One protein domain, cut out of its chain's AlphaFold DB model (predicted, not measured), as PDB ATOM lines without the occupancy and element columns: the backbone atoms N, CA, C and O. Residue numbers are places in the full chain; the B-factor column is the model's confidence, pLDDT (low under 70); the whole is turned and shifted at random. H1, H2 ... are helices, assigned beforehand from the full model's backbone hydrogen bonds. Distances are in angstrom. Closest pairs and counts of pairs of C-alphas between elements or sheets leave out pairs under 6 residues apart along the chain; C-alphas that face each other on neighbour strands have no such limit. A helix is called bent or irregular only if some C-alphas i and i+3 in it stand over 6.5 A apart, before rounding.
ATOM      1  N   SER A   2     -17.687 -22.397  40.859       73.69
ATOM      2  CA  SER A   2     -18.328 -21.713  39.714       73.69
ATOM      3  C   SER A   2     -18.391 -22.540  38.422       73.69
ATOM      4  O   SER A   2     -19.450 -22.658  37.826       73.69
ATOM      5  N   GLY A   3     -17.308 -23.184  38.002       75.19
ATOM      6  CA  GLY A   3     -17.303 -23.984  36.775       75.19
ATOM      7  C   GLY A   3     -17.885 -25.400  36.913       75.19
ATOM      8  O   GLY A   3     -18.344 -25.941  35.912       75.19
ATOM      9  N   PHE A   4     -17.997 -25.969  38.123       76.75
ATOM     10  CA  PHE A   4     -18.836 -27.160  38.349       76.75
ATOM     11  C   PHE A   4     -20.304 -26.796  38.137       76.75
ATOM     12  O   PHE A   4     -21.016 -27.516  37.448       76.75
ATOM     13  N   VAL A   5     -20.729 -25.637  38.653       78.06
ATOM     14  CA  VAL A   5     -22.081 -25.100  38.437       78.06
ATOM     15  C   VAL A   5     -22.336 -24.828  36.952       78.06
ATOM     16  O   VAL A   5     -23.369 -25.244  36.436       78.06
ATOM     17  N   VAL A   6     -21.388 -24.207  36.238       78.75
ATOM     18  CA  VAL A   6     -21.498 -23.971  34.782       78.75
ATOM     19  C   VAL A   6     -21.586 -25.289  34.003       78.75
ATOM     20  O   VAL A   6     -22.436 -25.423  33.125       78.75
ATOM     21  N   THR A   7     -20.773 -26.289  34.357       77.69
ATOM     22  CA  THR A   7     -20.828 -27.621  33.728       77.69
ATOM     23  C   THR A   7     -22.176 -28.302  33.979       77.69
ATOM     24  O   THR A   7     -22.784 -28.819  33.043       77.69
ATOM     25  N   LEU A   8     -22.688 -28.258  35.216       77.00
ATOM     26  CA  LEU A   8     -23.984 -28.846  35.574       77.00
ATOM     27  C   LEU A   8     -25.143 -28.151  34.845       77.00
ATOM     28  O   LEU A   8     -26.037 -28.817  34.329       77.00
ATOM     29  N   ALA A   9     -25.100 -26.820  34.745       78.06
ATOM     30  CA  ALA A   9     -26.062 -26.049  33.967       78.06
ATOM     31  C   ALA A   9     -26.024 -26.439  32.479       78.06
ATOM     32  O   ALA A   9     -27.075 -26.627  31.870       78.06
ATOM     33  N   GLY A  10     -24.832 -26.653  31.911       76.12
ATOM     34  CA  GLY A  10     -24.657 -27.179  30.553       76.12
ATOM     35  C   GLY A  10     -25.307 -28.545  30.337       76.12
ATOM     36  O   GLY A  10     -26.002 -28.741  29.340       76.12
ATOM     37  N   ILE A  11     -25.148 -29.462  31.296       78.12
ATOM     38  CA  ILE A  11     -25.784 -30.790  31.270       78.12
ATOM     39  C   ILE A  11     -27.316 -30.657  31.265       78.12
ATOM     40  O   ILE A  11     -27.988 -31.295  30.454       78.12
ATOM     41  N   VAL A  12     -27.882 -29.792  32.115       79.25
ATOM     42  CA  VAL A  12     -29.336 -29.546  32.159       79.25
ATOM     43  C   VAL A  12     -29.847 -28.946  30.845       79.25
ATOM     44  O   VAL A  12     -30.861 -29.400  30.317       79.25
ATOM     45  N   VAL A  13     -29.135 -27.969  30.276       78.06
ATOM     46  CA  VAL A  13     -29.500 -27.355  28.988       78.06
ATOM     47  C   VAL A  13     -29.500 -28.390  27.862       78.06
ATOM     48  O   VAL A  13     -30.448 -28.440  27.081       78.06
ATOM     49  N   LEU A  14     -28.485 -29.254  27.797       72.06
ATOM     50  CA  LEU A  14     -28.410 -30.325  26.801       72.06
ATOM     51  C   LEU A  14     -29.571 -31.327  26.939       72.06
ATOM     52  O   LEU A  14     -30.187 -31.683  25.934       72.06
ATOM     53  N   LEU A  15     -29.940 -31.701  28.172       71.69
ATOM     54  CA  LEU A  15     -31.112 -32.545  28.450       71.69
ATOM     55  C   LEU A  15     -32.435 -31.915  27.992       71.69
ATOM     56  O   LEU A  15     -33.332 -32.628  27.547       71.69
ATOM     57  N   LEU A  16     -32.579 -30.593  28.090       73.56
ATOM     58  CA  LEU A  16     -33.770 -29.895  27.597       73.56
ATOM     59  C   LEU A  16     -33.780 -29.813  26.066       73.56
ATOM     60  O   LEU A  16     -34.821 -30.027  25.442       73.56
ATOM     61  N   LEU A  17     -32.623 -29.555  25.456       70.06
ATOM     62  CA  LEU A  17     -32.486 -29.447  24.005       70.06
ATOM     63  C   LEU A  17     -32.738 -30.773  23.287       70.06
ATOM     64  O   LEU A  17     -33.418 -30.764  22.261       70.06
ATOM     65  N   VAL A  18     -32.274 -31.906  23.835       66.25
ATOM     66  CA  VAL A  18     -32.496 -33.228  23.213       66.25
ATOM     67  C   VAL A  18     -33.976 -33.555  23.052       66.25
ATOM     68  O   VAL A  18     -34.375 -34.269  22.138       66.25
ATOM     69  N   ARG A  19     -34.802 -33.031  23.959       63.94
ATOM     70  CA  ARG A  19     -36.239 -33.282  23.982       63.94
ATOM     71  C   ARG A  19     -36.994 -32.413  22.976       63.94
ATOM     72  O   ARG A  19     -38.133 -32.734  22.652       63.94
ATOM     73  N   ALA A  20     -36.373 -31.336  22.500       62.47
ATOM     74  CA  ALA A  20     -36.991 -30.351  21.624       62.47
ATOM     75  C   ALA A  20     -36.474 -30.407  20.173       62.47
ATOM     76  O   ALA A  20     -37.222 -30.043  19.268       62.47
ATOM     77  N   TRP A  21     -35.238 -30.864  19.927       61.53
ATOM     78  CA  TRP A  21     -34.614 -30.806  18.597       61.53
ATOM     79  C   TRP A  21     -33.740 -32.033  18.296       61.53
ATOM     80  O   TRP A  21     -32.942 -32.459  19.126       61.53
ATOM     81  N   THR A  22     -33.831 -32.558  17.070       60.41
ATOM     82  CA  THR A  22     -32.999 -33.673  16.563       60.41
ATOM     83  C   THR A  22     -31.767 -33.210  15.774       60.41
ATOM     84  O   THR A  22     -30.944 -34.028  15.369       60.41
ATOM     85  N   SER A  23     -31.609 -31.900  15.546       69.12
ATOM     86  CA  SER A  23     -30.487 -31.346  14.779       69.12
ATOM     87  C   SER A  23     -29.191 -31.341  15.593       69.12
ATOM     88  O   SER A  23     -29.122 -30.722  16.653       69.12
ATOM     89  N   ALA A  24     -28.133 -31.962  15.062       65.44
ATOM     90  CA  ALA A  24     -26.810 -32.028  15.696       65.44
ATOM     91  C   ALA A  24     -26.227 -30.639  16.031       65.44
ATOM     92  O   ALA A  24     -25.585 -30.461  17.065       65.44
ATOM     93  N   TRP A  25     -26.511 -29.632  15.197       73.25
ATOM     94  CA  TRP A  25     -26.064 -28.251  15.410       73.25
ATOM     95  C   TRP A  25     -26.731 -27.576  16.611       73.25
ATOM     96  O   TRP A  25     -26.126 -26.693  17.217       73.25
ATOM     97  N   ALA A  26     -27.932 -28.011  17.002       67.88
ATOM     98  CA  ALA A  26     -28.612 -27.469  18.173       67.88
ATOM     99  C   ALA A  26     -27.838 -27.770  19.466       67.88
ATOM    100  O   ALA A  26     -27.877 -26.973  20.394       67.88
ATOM    101  N   PHE A  27     -27.072 -28.866  19.518       66.25
ATOM    102  CA  PHE A  27     -26.285 -29.246  20.695       66.25
ATOM    103  C   PHE A  27     -24.946 -28.510  20.813       66.25
ATOM    104  O   PHE A  27     -24.340 -28.527  21.886       66.25
ATOM    105  N   ALA A  28     -24.482 -27.846  19.748       74.75
ATOM    106  CA  ALA A  28     -23.188 -27.168  19.731       74.75
ATOM    107  C   ALA A  28     -23.031 -26.121  20.856       74.75
ATOM    108  O   ALA A  28     -22.018 -26.164  21.548       74.75
ATOM    109  N   PRO A  29     -24.010 -25.244  21.154       71.94
ATOM    110  CA  PRO A  29     -23.873 -24.272  22.241       71.94
ATOM    111  C   PRO A  29     -23.769 -24.934  23.625       71.94
ATOM    112  O   PRO A  29     -23.002 -24.487  24.474       71.94
ATOM    113  N   GLY A  30     -24.497 -26.028  23.862       71.25
ATOM    114  CA  GLY A  30     -24.443 -26.741  25.141       71.25
ATOM    115  C   GLY A  30     -23.138 -27.521  25.336       71.25
ATOM    116  O   GLY A  30     -22.540 -27.470  26.410       71.25
ATOM    117  N   LEU A  31     -22.664 -28.202  24.289       71.38
ATOM    118  CA  LEU A  31     -21.434 -29.001  24.322       71.38
ATOM    119  C   LEU A  31     -20.173 -28.127  24.344       71.38
ATOM    120  O   LEU A  31     -19.305 -28.307  25.195       71.38
ATOM    121  N   LEU A  32     -20.066 -27.177  23.415       70.94
ATOM    122  CA  LEU A  32     -18.852 -26.381  23.222       70.94
ATOM    123  C   LEU A  32     -18.768 -25.226  24.225       70.94
ATOM    124  O   LEU A  32     -17.719 -25.003  24.826       70.94
ATOM    125  N   LEU A  33     -19.874 -24.504  24.425       71.69
ATOM    126  CA  LEU A  33     -19.878 -23.260  25.195       71.69
ATOM    127  C   LEU A  33     -20.101 -23.497  26.693       71.69
ATOM    128  O   LEU A  33     -19.412 -22.883  27.493       71.69
ATOM    129  N   LEU A  34     -21.010 -24.389  27.102       72.94
ATOM    130  CA  LEU A  34     -21.292 -24.596  28.533       72.94
ATOM    131  C   LEU A  34     -20.391 -25.662  29.162       72.94
ATOM    132  O   LEU A  34     -19.743 -25.394  30.174       72.94
ATOM    133  N   ILE A  35     -20.296 -26.850  28.558       75.88
ATOM    134  CA  ILE A  35     -19.420 -27.908  29.083       75.88
ATOM    135  C   ILE A  35     -17.945 -27.547  28.875       75.88
ATOM    136  O   ILE A  35     -17.167 -27.629  29.823       75.88
ATOM    137  N   GLY A  36     -17.559 -27.089  27.679       80.25
ATOM    138  CA  GLY A  36     -16.174 -26.704  27.388       80.25
ATOM    139  C   GLY A  36     -15.647 -25.593  28.304       80.25
ATOM    140  O   GLY A  36     -14.586 -25.744  28.913       80.25
ATOM    141  N   VAL A  37     -16.409 -24.506  28.472       81.69
ATOM    142  CA  VAL A  37     -16.018 -23.400  29.367       81.69
ATOM    143  C   VAL A  37     -16.080 -23.821  30.832       81.69
ATOM    144  O   VAL A  37     -15.170 -23.489  31.590       81.69
ATOM    145  N   GLY A  38     -17.104 -24.573  31.245       79.75
ATOM    146  CA  GLY A  38     -17.228 -25.056  32.621       79.75
ATOM    147  C   GLY A  38     -16.050 -25.938  33.044       79.75
ATOM    148  O   GLY A  38     -15.461 -25.713  34.106       79.75
ATOM    149  N   LEU A  39     -15.653 -26.879  32.182       80.56
ATOM    150  CA  LEU A  39     -14.487 -27.735  32.398       80.56
ATOM    151  C   LEU A  39     -13.187 -26.925  32.405       80.56
ATOM    152  O   LEU A  39     -12.402 -27.055  33.345       80.56
ATOM    153  N   GLY A  40     -12.972 -26.053  31.416       81.88
ATOM    154  CA  GLY A  40     -11.768 -25.216  31.346       81.88
ATOM    155  C   GLY A  40     -11.607 -24.293  32.558       81.88
ATOM    156  O   GLY A  40     -10.509 -24.152  33.095       81.88
ATOM    157  N   ALA A  41     -12.713 -23.730  33.048       82.75
ATOM    158  CA  ALA A  41     -12.724 -22.856  34.215       82.75
ATOM    159  C   ALA A  41     -12.443 -23.589  35.541       82.75
ATOM    160  O   ALA A  41     -12.064 -22.932  36.509       82.75
ATOM    161  N   MET A  42     -12.629 -24.914  35.623       80.56
ATOM    162  CA  MET A  42     -12.342 -25.689  36.845       80.56
ATOM    163  C   MET A  42     -11.033 -26.465  36.788       80.56
ATOM    164  O   MET A  42     -10.328 -26.502  37.794       80.56
ATOM    165  N   LEU A  43     -10.701 -27.098  35.662       81.56
ATOM    166  CA  LEU A  43      -9.586 -28.047  35.592       81.56
ATOM    167  C   LEU A  43      -8.237 -27.361  35.841       81.56
ATOM    168  O   LEU A  43      -7.485 -27.787  36.717       81.56
ATOM    169  N   THR A  44      -7.962 -26.265  35.129       81.44
ATOM    170  CA  THR A  44      -6.672 -25.564  35.214       81.44
ATOM    171  C   THR A  44      -6.408 -24.990  36.613       81.44
ATOM    172  O   THR A  44      -5.349 -25.272  37.173       81.44
ATOM    173  N   PRO A  45      -7.348 -24.263  37.254       78.75
ATOM    174  CA  PRO A  45      -7.128 -23.782  38.616       78.75
ATOM    175  C   PRO A  45      -7.032 -24.913  39.647       78.75
ATOM    176  O   PRO A  45      -6.249 -24.799  40.582       78.75
ATOM    177  N   SER A  46      -7.777 -26.014  39.481       79.00
ATOM    178  CA  SER A  46      -7.761 -27.130  40.444       79.00
ATOM    179  C   SER A  46      -6.393 -27.809  40.507       79.00
ATOM    180  O   SER A  46      -5.884 -28.090  41.589       79.00
ATOM    181  N   VAL A  47      -5.772 -28.026  39.347       76.12
ATOM    182  CA  VAL A  47      -4.435 -28.626  39.251       76.12
ATOM    183  C   VAL A  47      -3.359 -27.667  39.771       76.12
ATOM    184  O   VAL A  47      -2.395 -28.109  40.399       76.12
ATOM    185  N   ASN A  48      -3.536 -26.360  39.570       81.06
ATOM    186  CA  ASN A  48      -2.623 -25.349  40.103       81.06
ATOM    187  C   ASN A  48      -2.688 -25.266  41.632       81.06
ATOM    188  O   ASN A  48      -1.640 -25.246  42.263       81.06
ATOM    189  N   VAL A  49      -3.888 -25.291  42.224       79.88
ATOM    190  CA  VAL A  49      -4.075 -25.244  43.687       79.88
ATOM    191  C   VAL A  49      -3.429 -26.444  44.378       79.88
ATOM    192  O   VAL A  49      -2.746 -26.270  45.383       79.88
ATOM    193  N   SER A  66      -0.093 -36.535  40.507       87.00
ATOM    194  CA  SER A  66      -1.138 -35.829  39.754       87.00
ATOM    195  C   SER A  66      -1.318 -36.423  38.355       87.00
ATOM    196  O   SER A  66      -2.438 -36.698  37.919       87.00
ATOM    197  N   ARG A  67      -0.209 -36.710  37.664       88.81
ATOM    198  CA  ARG A  67      -0.228 -37.314  36.328       88.81
ATOM    199  C   ARG A  67      -0.751 -38.752  36.356       88.81
ATOM    200  O   ARG A  67      -1.528 -39.117  35.477       88.81
ATOM    201  N   CYS A  68      -0.404 -39.534  37.378       93.19
ATOM    202  CA  CYS A  68      -0.957 -40.873  37.597       93.19
ATOM    203  C   CYS A  68      -2.475 -40.838  37.824       93.19
ATOM    204  O   CYS A  68      -3.202 -41.574  37.161       93.19
ATOM    205  N   VAL A  69      -2.962 -39.956  38.703       91.06
ATOM    206  CA  VAL A  69      -4.404 -39.782  38.958       91.06
ATOM    207  C   VAL A  69      -5.131 -39.318  37.695       91.06
ATOM    208  O   VAL A  69      -6.196 -39.843  37.372       91.06
ATOM    209  N   SER A  70      -4.543 -38.384  36.944       89.19
ATOM    210  CA  SER A  70      -5.100 -37.889  35.681       89.19
ATOM    211  C   SER A  70      -5.198 -38.992  34.621       89.19
ATOM    212  O   SER A  70      -6.257 -39.185  34.020       89.19
ATOM    213  N   ASN A  71      -4.139 -39.789  34.446       92.44
ATOM    214  CA  ASN A  71      -4.161 -40.937  33.538       92.44
ATOM    215  C   ASN A  71      -5.184 -41.989  33.975       92.44
ATOM    216  O   ASN A  71      -5.941 -42.476  33.138       92.44
ATOM    217  N   LEU A  72      -5.258 -42.297  35.273       94.81
ATOM    218  CA  LEU A  72      -6.241 -43.233  35.815       94.81
ATOM    219  C   LEU A  72      -7.673 -42.754  35.537       94.81
ATOM    220  O   LEU A  72      -8.498 -43.521  35.040       94.81
ATOM    221  N   GLY A  73      -7.952 -41.475  35.799       90.38
ATOM    222  CA  GLY A  73      -9.240 -40.852  35.508       90.38
ATOM    223  C   GLY A  73      -9.589 -40.900  34.019       90.38
ATOM    224  O   GLY A  73     -10.714 -41.252  33.671       90.38
ATOM    225  N   SER A  74      -8.625 -40.621  33.139       90.75
ATOM    226  CA  SER A  74      -8.810 -40.686  31.684       90.75
ATOM    227  C   SER A  74      -9.116 -42.107  31.196       90.75
ATOM    228  O   SER A  74     -10.071 -42.313  30.443       90.75
ATOM    229  N   SER A  75      -8.373 -43.113  31.667       95.12
ATOM    230  CA  SER A  75      -8.619 -44.515  31.306       95.12
ATOM    231  C   SER A  75      -9.987 -45.006  31.791       95.12
ATOM    232  O   SER A  75     -10.732 -45.604  31.011       95.12
ATOM    233  N   LEU A  76     -10.359 -44.704  33.041       93.75
ATOM    234  CA  LEU A  76     -11.679 -45.041  33.587       93.75
ATOM    235  C   LEU A  76     -12.803 -44.323  32.830       93.75
ATOM    236  O   LEU A  76     -13.782 -44.953  32.432       93.75
ATOM    237  N   GLY A  77     -12.639 -43.023  32.574       90.00
ATOM    238  CA  GLY A  77     -13.592 -42.225  31.806       90.00
ATOM    239  C   GLY A  77     -13.794 -42.764  30.392       90.00
ATOM    240  O   GLY A  77     -14.929 -42.849  29.929       90.00
ATOM    241  N   THR A  78     -12.720 -43.211  29.738       91.94
ATOM    242  CA  THR A  78     -12.775 -43.797  28.390       91.94
ATOM    243  C   THR A  78     -13.561 -45.108  28.375       91.94
ATOM    244  O   THR A  78     -14.407 -45.299  27.502       91.94
ATOM    245  N   VAL A  79     -13.351 -45.994  29.356       94.25
ATOM    246  CA  VAL A  79     -14.128 -47.243  29.484       94.25
ATOM    247  C   VAL A  79     -15.606 -46.959  29.744       94.25
ATOM    248  O   VAL A  79     -16.472 -47.574  29.115       94.25
ATOM    249  N   VAL A  80     -15.917 -46.011  30.628       89.94
ATOM    250  CA  VAL A  80     -17.305 -45.629  30.928       89.94
ATOM    251  C   VAL A  80     -17.978 -45.025  29.693       89.94
ATOM    252  O   VAL A  80     -19.066 -45.463  29.317       89.94
ATOM    253  N   ALA A  81     -17.321 -44.081  29.014       87.06
ATOM    254  CA  ALA A  81     -17.830 -43.466  27.789       87.06
ATOM    255  C   ALA A  81     -18.031 -44.500  26.670       87.06
ATOM    256  O   ALA A  81     -19.071 -44.501  26.012       87.06
ATOM    257  N   GLY A  82     -17.078 -45.422  26.497       88.12
ATOM    258  CA  GLY A  82     -17.187 -46.525  25.543       88.12
ATOM    259  C   GLY A  82     -18.357 -47.459  25.856       88.12
ATOM    260  O   GLY A  82     -19.113 -47.820  24.958       88.12
ATOM    261  N   THR A  83     -18.570 -47.793  27.131       89.56
ATOM    262  CA  THR A  83     -19.704 -48.628  27.566       89.56
ATOM    263  C   THR A  83     -21.041 -47.950  27.263       89.56
ATOM    264  O   THR A  83     -21.944 -48.580  26.714       89.56
ATOM    265  N   VAL A  84     -21.152 -46.654  27.562       85.12
ATOM    266  CA  VAL A  84     -22.335 -45.843  27.240       85.12
ATOM    267  C   VAL A  84     -22.585 -45.812  25.733       85.12
ATOM    268  O   VAL A  84     -23.723 -46.005  25.307       85.12
ATOM    269  N   LEU A  85     -21.537 -45.632  24.922       84.44
ATOM    270  CA  LEU A  85     -21.643 -45.655  23.464       84.44
ATOM    271  C   LEU A  85     -22.168 -47.009  22.961       84.44
ATOM    272  O   LEU A  85     -23.112 -47.031  22.177       84.44
ATOM    273  N   VAL A  86     -21.610 -48.129  23.434       85.88
ATOM    274  CA  VAL A  86     -22.021 -49.485  23.022       85.88
ATOM    275  C   VAL A  86     -23.476 -49.775  23.397       85.88
ATOM    276  O   VAL A  86     -24.248 -50.220  22.546       85.88
ATOM    277  N   VAL A  87     -23.881 -49.476  24.637       82.94
ATOM    278  CA  VAL A  87     -25.293 -49.576  25.059       82.94
ATOM    279  C   VAL A  87     -26.169 -48.687  24.183       82.94
ATOM    280  O   VAL A  87     -27.276 -49.068  23.809       82.94
ATOM    281  N   GLY A  88     -25.651 -47.522  23.803       79.38
ATOM    282  CA  GLY A  88     -26.353 -46.586  22.957       79.38
ATOM    283  C   GLY A  88     -26.606 -47.065  21.533       79.38
ATOM    284  O   GLY A  88     -27.663 -46.780  20.978       79.38
ATOM    285  N   LEU A  89     -25.676 -47.832  20.967       79.12
ATOM    286  CA  LEU A  89     -25.855 -48.483  19.668       79.12
ATOM    287  C   LEU A  89     -26.889 -49.617  19.736       79.12
ATOM    288  O   LEU A  89     -27.620 -49.834  18.773       79.12
ATOM    289  N   ALA A  90     -26.977 -50.316  20.870       79.75
ATOM    290  CA  ALA A  90     -27.957 -51.379  21.090       79.75
ATOM    291  C   ALA A  90     -29.363 -50.852  21.441       79.75
ATOM    292  O   ALA A  90     -30.359 -51.514  21.155       79.75
ATOM    293  N   THR A  91     -29.475 -49.690  22.095       79.12
ATOM    294  CA  THR A  91     -30.762 -49.105  22.517       79.12
ATOM    295  C   THR A  91     -30.750 -47.570  22.386       79.12
ATOM    296  O   THR A  91     -30.588 -46.856  23.385       79.12
ATOM    297  N   PRO A  92     -30.950 -47.034  21.163       70.31
ATOM    298  CA  PRO A  92     -30.757 -45.613  20.854       70.31
ATOM    299  C   PRO A  92     -31.595 -44.658  21.710       70.31
ATOM    300  O   PRO A  92     -31.078 -43.651  22.190       70.31
ATOM    301  N   ASP A  93     -32.855 -45.008  21.992       68.75
ATOM    302  CA  ASP A  93     -33.777 -44.147  22.748       68.75
ATOM    303  C   ASP A  93     -33.372 -43.943  24.219       68.75
ATOM    304  O   ASP A  93     -33.710 -42.926  24.826       68.75
ATOM    305  N   ARG A  94     -32.636 -44.891  24.819       68.94
ATOM    306  CA  ARG A  94     -32.177 -44.803  26.223       68.94
ATOM    307  C   ARG A  94     -30.721 -44.359  26.362       68.94
ATOM    308  O   ARG A  94     -30.329 -43.913  27.441       68.94
ATOM    309  N   SER A  95     -29.955 -44.437  25.276       73.31
ATOM    310  CA  SER A  95     -28.541 -44.063  25.171       73.31
ATOM    311  C   SER A  95     -28.230 -42.694  25.768       73.31
ATOM    312  O   SER A  95     -27.407 -42.547  26.671       73.31
ATOM    313  N   TYR A  96     -28.935 -41.678  25.268       70.12
ATOM    314  CA  TYR A  96     -28.640 -40.294  25.589       70.12
ATOM    315  C   TYR A  96     -28.955 -39.990  27.053       70.12
ATOM    316  O   TYR A  96     -28.150 -39.385  27.756       70.12
ATOM    317  N   ALA A  97     -30.098 -40.474  27.543       72.12
ATOM    318  CA  ALA A  97     -30.466 -40.328  28.945       72.12
ATOM    319  C   ALA A  97     -29.436 -41.002  29.866       72.12
ATOM    320  O   ALA A  97     -29.016 -40.394  30.848       72.12
ATOM    321  N   ALA A  98     -28.974 -42.211  29.527       78.31
ATOM    322  CA  ALA A  98     -27.941 -42.907  30.291       78.31
ATOM    323  C   ALA A  98     -26.615 -42.125  30.314       78.31
ATOM    324  O   ALA A  98     -26.040 -41.937  31.387       78.31
ATOM    325  N   ALA A  99     -26.170 -41.602  29.166       78.81
ATOM    326  CA  ALA A  99     -24.969 -40.770  29.070       78.81
ATOM    327  C   ALA A  99     -25.056 -39.530  29.972       78.81
ATOM    328  O   ALA A  99     -24.133 -39.223  30.727       78.81
ATOM    329  N   MET A 100     -26.198 -38.845  29.935       76.00
ATOM    330  CA  MET A 100     -26.415 -37.631  30.716       76.00
ATOM    331  C   MET A 100     -26.552 -37.914  32.214       76.00
ATOM    332  O   MET A 100     -26.076 -37.114  33.013       76.00
ATOM    333  N   ILE A 101     -27.129 -39.054  32.613       82.06
ATOM    334  CA  ILE A 101     -27.169 -39.490  34.018       82.06
ATOM    335  C   ILE A 101     -25.753 -39.747  34.538       82.06
ATOM    336  O   ILE A 101     -25.414 -39.282  35.625       82.06
ATOM    337  N   VAL A 102     -24.916 -40.440  33.761       84.56
ATOM    338  CA  VAL A 102     -23.515 -40.694  34.131       84.56
ATOM    339  C   VAL A 102     -22.761 -39.373  34.307       84.56
ATOM    340  O   VAL A 102     -22.117 -39.168  35.336       84.56
ATOM    341  N   LEU A 103     -22.890 -38.446  33.354       81.00
ATOM    342  CA  LEU A 103     -22.258 -37.125  33.442       81.00
ATOM    343  C   LEU A 103     -22.785 -36.301  34.626       81.00
ATOM    344  O   LEU A 103     -21.994 -35.677  35.333       81.00
ATOM    345  N   ALA A 104     -24.097 -36.322  34.875       79.62
ATOM    346  CA  ALA A 104     -24.709 -35.628  36.005       79.62
ATOM    347  C   ALA A 104     -24.223 -36.193  37.345       79.62
ATOM    348  O   ALA A 104     -23.899 -35.422  38.245       79.62
ATOM    349  N   TYR A 105     -24.118 -37.520  37.466       87.19
ATOM    350  CA  TYR A 105     -23.598 -38.179  38.662       87.19
ATOM    351  C   TYR A 105     -22.138 -37.789  38.926       87.19
ATOM    352  O   TYR A 105     -21.810 -37.359  40.030       87.19
ATOM    353  N   ILE A 106     -21.273 -37.850  37.905       84.69
ATOM    354  CA  ILE A 106     -19.863 -37.442  38.023       84.69
ATOM    355  C   ILE A 106     -19.755 -35.957  38.407       84.69
ATOM    356  O   ILE A 106     -19.000 -35.602  39.314       84.69
ATOM    357  N   GLY A 107     -20.540 -35.090  37.760       81.19
ATOM    358  CA  GLY A 107     -20.584 -33.660  38.067       81.19
ATOM    359  C   GLY A 107     -21.055 -33.370  39.494       81.19
ATOM    360  O   GLY A 107     -20.471 -32.523  40.169       81.19
ATOM    361  N   LEU A 108     -22.063 -34.101  39.979       84.44
ATOM    362  CA  LEU A 108     -22.580 -33.978  41.342       84.44
ATOM    363  C   LEU A 108     -21.541 -34.415  42.378       84.44
ATOM    364  O   LEU A 108     -21.323 -33.698  43.351       84.44
ATOM    365  N   VAL A 109     -20.867 -35.546  42.154       86.75
ATOM    366  CA  VAL A 109     -19.776 -36.012  43.025       86.75
ATOM    367  C   VAL A 109     -18.669 -34.958  43.104       86.75
ATOM    368  O   VAL A 109     -18.227 -34.624  44.202       86.75
ATOM    369  N   GLY A 110     -18.270 -34.377  41.968       83.38
ATOM    370  CA  GLY A 110     -17.279 -33.299  41.932       83.38
ATOM    371  C   GLY A 110     -17.737 -32.029  42.659       83.38
ATOM    372  O   GLY A 110     -16.965 -31.428  43.406       83.38
ATOM    373  N   LEU A 111     -19.010 -31.651  42.513       82.44
ATOM    374  CA  LEU A 111     -19.592 -30.511  43.216       82.44
ATOM    375  C   LEU A 111     -19.593 -30.728  44.735       82.44
ATOM    376  O   LEU A 111     -19.139 -29.846  45.467       82.44
ATOM    377  N   VAL A 112     -20.047 -31.897  45.197       86.50
ATOM    378  CA  VAL A 112     -20.053 -32.271  46.619       86.50
ATOM    379  C   VAL A 112     -18.631 -32.290  47.169       86.50
ATOM    380  O   VAL A 112     -18.372 -31.651  48.184       86.50
ATOM    381  N   ALA A 113     -17.688 -32.930  46.473       83.62
ATOM    382  CA  ALA A 113     -16.283 -32.934  46.874       83.62
ATOM    383  C   ALA A 113     -15.734 -31.505  46.999       83.62
ATOM    384  O   ALA A 113     -15.095 -31.183  47.995       83.62
ATOM    385  N   SER A 114     -16.056 -30.619  46.049       81.06
ATOM    386  CA  SER A 114     -15.631 -29.215  46.105       81.06
ATOM    387  C   SER A 114     -16.246 -28.429  47.266       81.06
ATOM    388  O   SER A 114     -15.614 -27.505  47.763       81.06
ATOM    389  N   ALA A 115     -17.456 -28.789  47.703       83.19
ATOM    390  CA  ALA A 115     -18.125 -28.167  48.845       83.19
ATOM    391  C   ALA A 115     -17.559 -28.641  50.192       83.19
ATOM    392  O   ALA A 115     -17.665 -27.928  51.184       83.19
ATOM    393  N   LEU A 116     -16.963 -29.837  50.222       83.94
ATOM    394  CA  LEU A 116     -16.339 -30.411  51.413       83.94
ATOM    395  C   LEU A 116     -14.896 -29.933  51.624       83.94
ATOM    396  O   LEU A 116     -14.373 -30.097  52.724       83.94
ATOM    397  N   VAL A 117     -14.248 -29.343  50.610       76.75
ATOM    398  CA  VAL A 117     -12.916 -28.743  50.768       76.75
ATOM    399  C   VAL A 117     -13.044 -27.493  51.649       76.75
ATOM    400  O   VAL A 117     -13.720 -26.543  51.247       76.75
TER     401      VAL A 117
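This is residues 2 to 49 and 66 to 117 of the 131 residues of the protein "MFS domain-containing protein" of Rhodococcus pyridinivorans SB3094 (UniProt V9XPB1). Two long helical hairpins, H1 with H2 and H3 with H4, stand side by side with H1 on H4, and the four nearly aligned helices make an open C in the order H2, H1, H4, H3. The C is not closed: H2 and H3 come close only near the cut, H3 and H4 open like a narrow V from their turn, and residues 71 to 79 of H3 stand free; both hairpin turns lie at the same end of the long axis. The printed part has 100 residues with four named helices, H1, H2, H3 and H4 along the chain, and no named strand; its class is all helix. The whole is compact, with a radius of gyration of the C-alphas of 14.5 A, and elongated, spanning 40 by 25 by 22 A.

The longest helix by residues, H2, residues 24 to 49, touches H1, residues 2 to 20. Their closest C-alphas, those of Gly 38 and Gly 3, are 4.3 A apart, and this helical hairpin has a shallow tilt of 15 degrees, opposite ways. H1 also touches H4, residues 92 to 116, at a shallow tilt of 17 degrees, opposite ways; the closest C-alphas, those of Phe 4 and Leu 111, are 6.0 A apart. H4, with residues 94 to 99 alone, touches residues 81 to 89 of H3, residues 66 to 90. The closest C-alphas of this second helical hairpin, those of Ser 95 and Gly 88, are 4.0 A apart, at a shallow tilt of 25 degrees, opposite ways. H2 and H3 are close but not clearly touching, with the C-alphas of Val 47 and Ser 66 closest at 7.9 A. H1 and H3 are apart, and so are H2 and H4. Every O i to N i+4 pair is within hydrogen-bond range in H3; in H1 it is 13 of 15, in H2 13 of 22 and in H4 19 of 21.

H2 is 36.7 A from first to last C-alpha, starting at C-alpha 24 at (-26.810, -32.028, 15.696). It has a kink of 27 degrees near residue 31 and is irregular, with C-alphas 26 and 29 7.0 A apart. H1 is 27.4 A long and begins at C-alpha 2 at (-18.328, -21.713, 39.714). H3 is 36.2 A long. H4 is 37.1 A long, ends at C-alpha 116 at (-16.339, -30.411, 51.413), and is irregular, with C-alphas 93 and 96 7.0 A apart.

The two C-alphas farthest apart, those of Val 49 and Ala 90, are 42.0 A apart. Residues 50 to 65 are not printed, and C-alphas 49 and 66 are 11.7 A apart across this cut, which lies in the link from H2 to H3. The links from H1 to H2 and from H3 to H4 are tight. The mean pLDDT of the printed part is 79.4; residues 18 to 24, 26 to 27 and 93 to 94 are under 70.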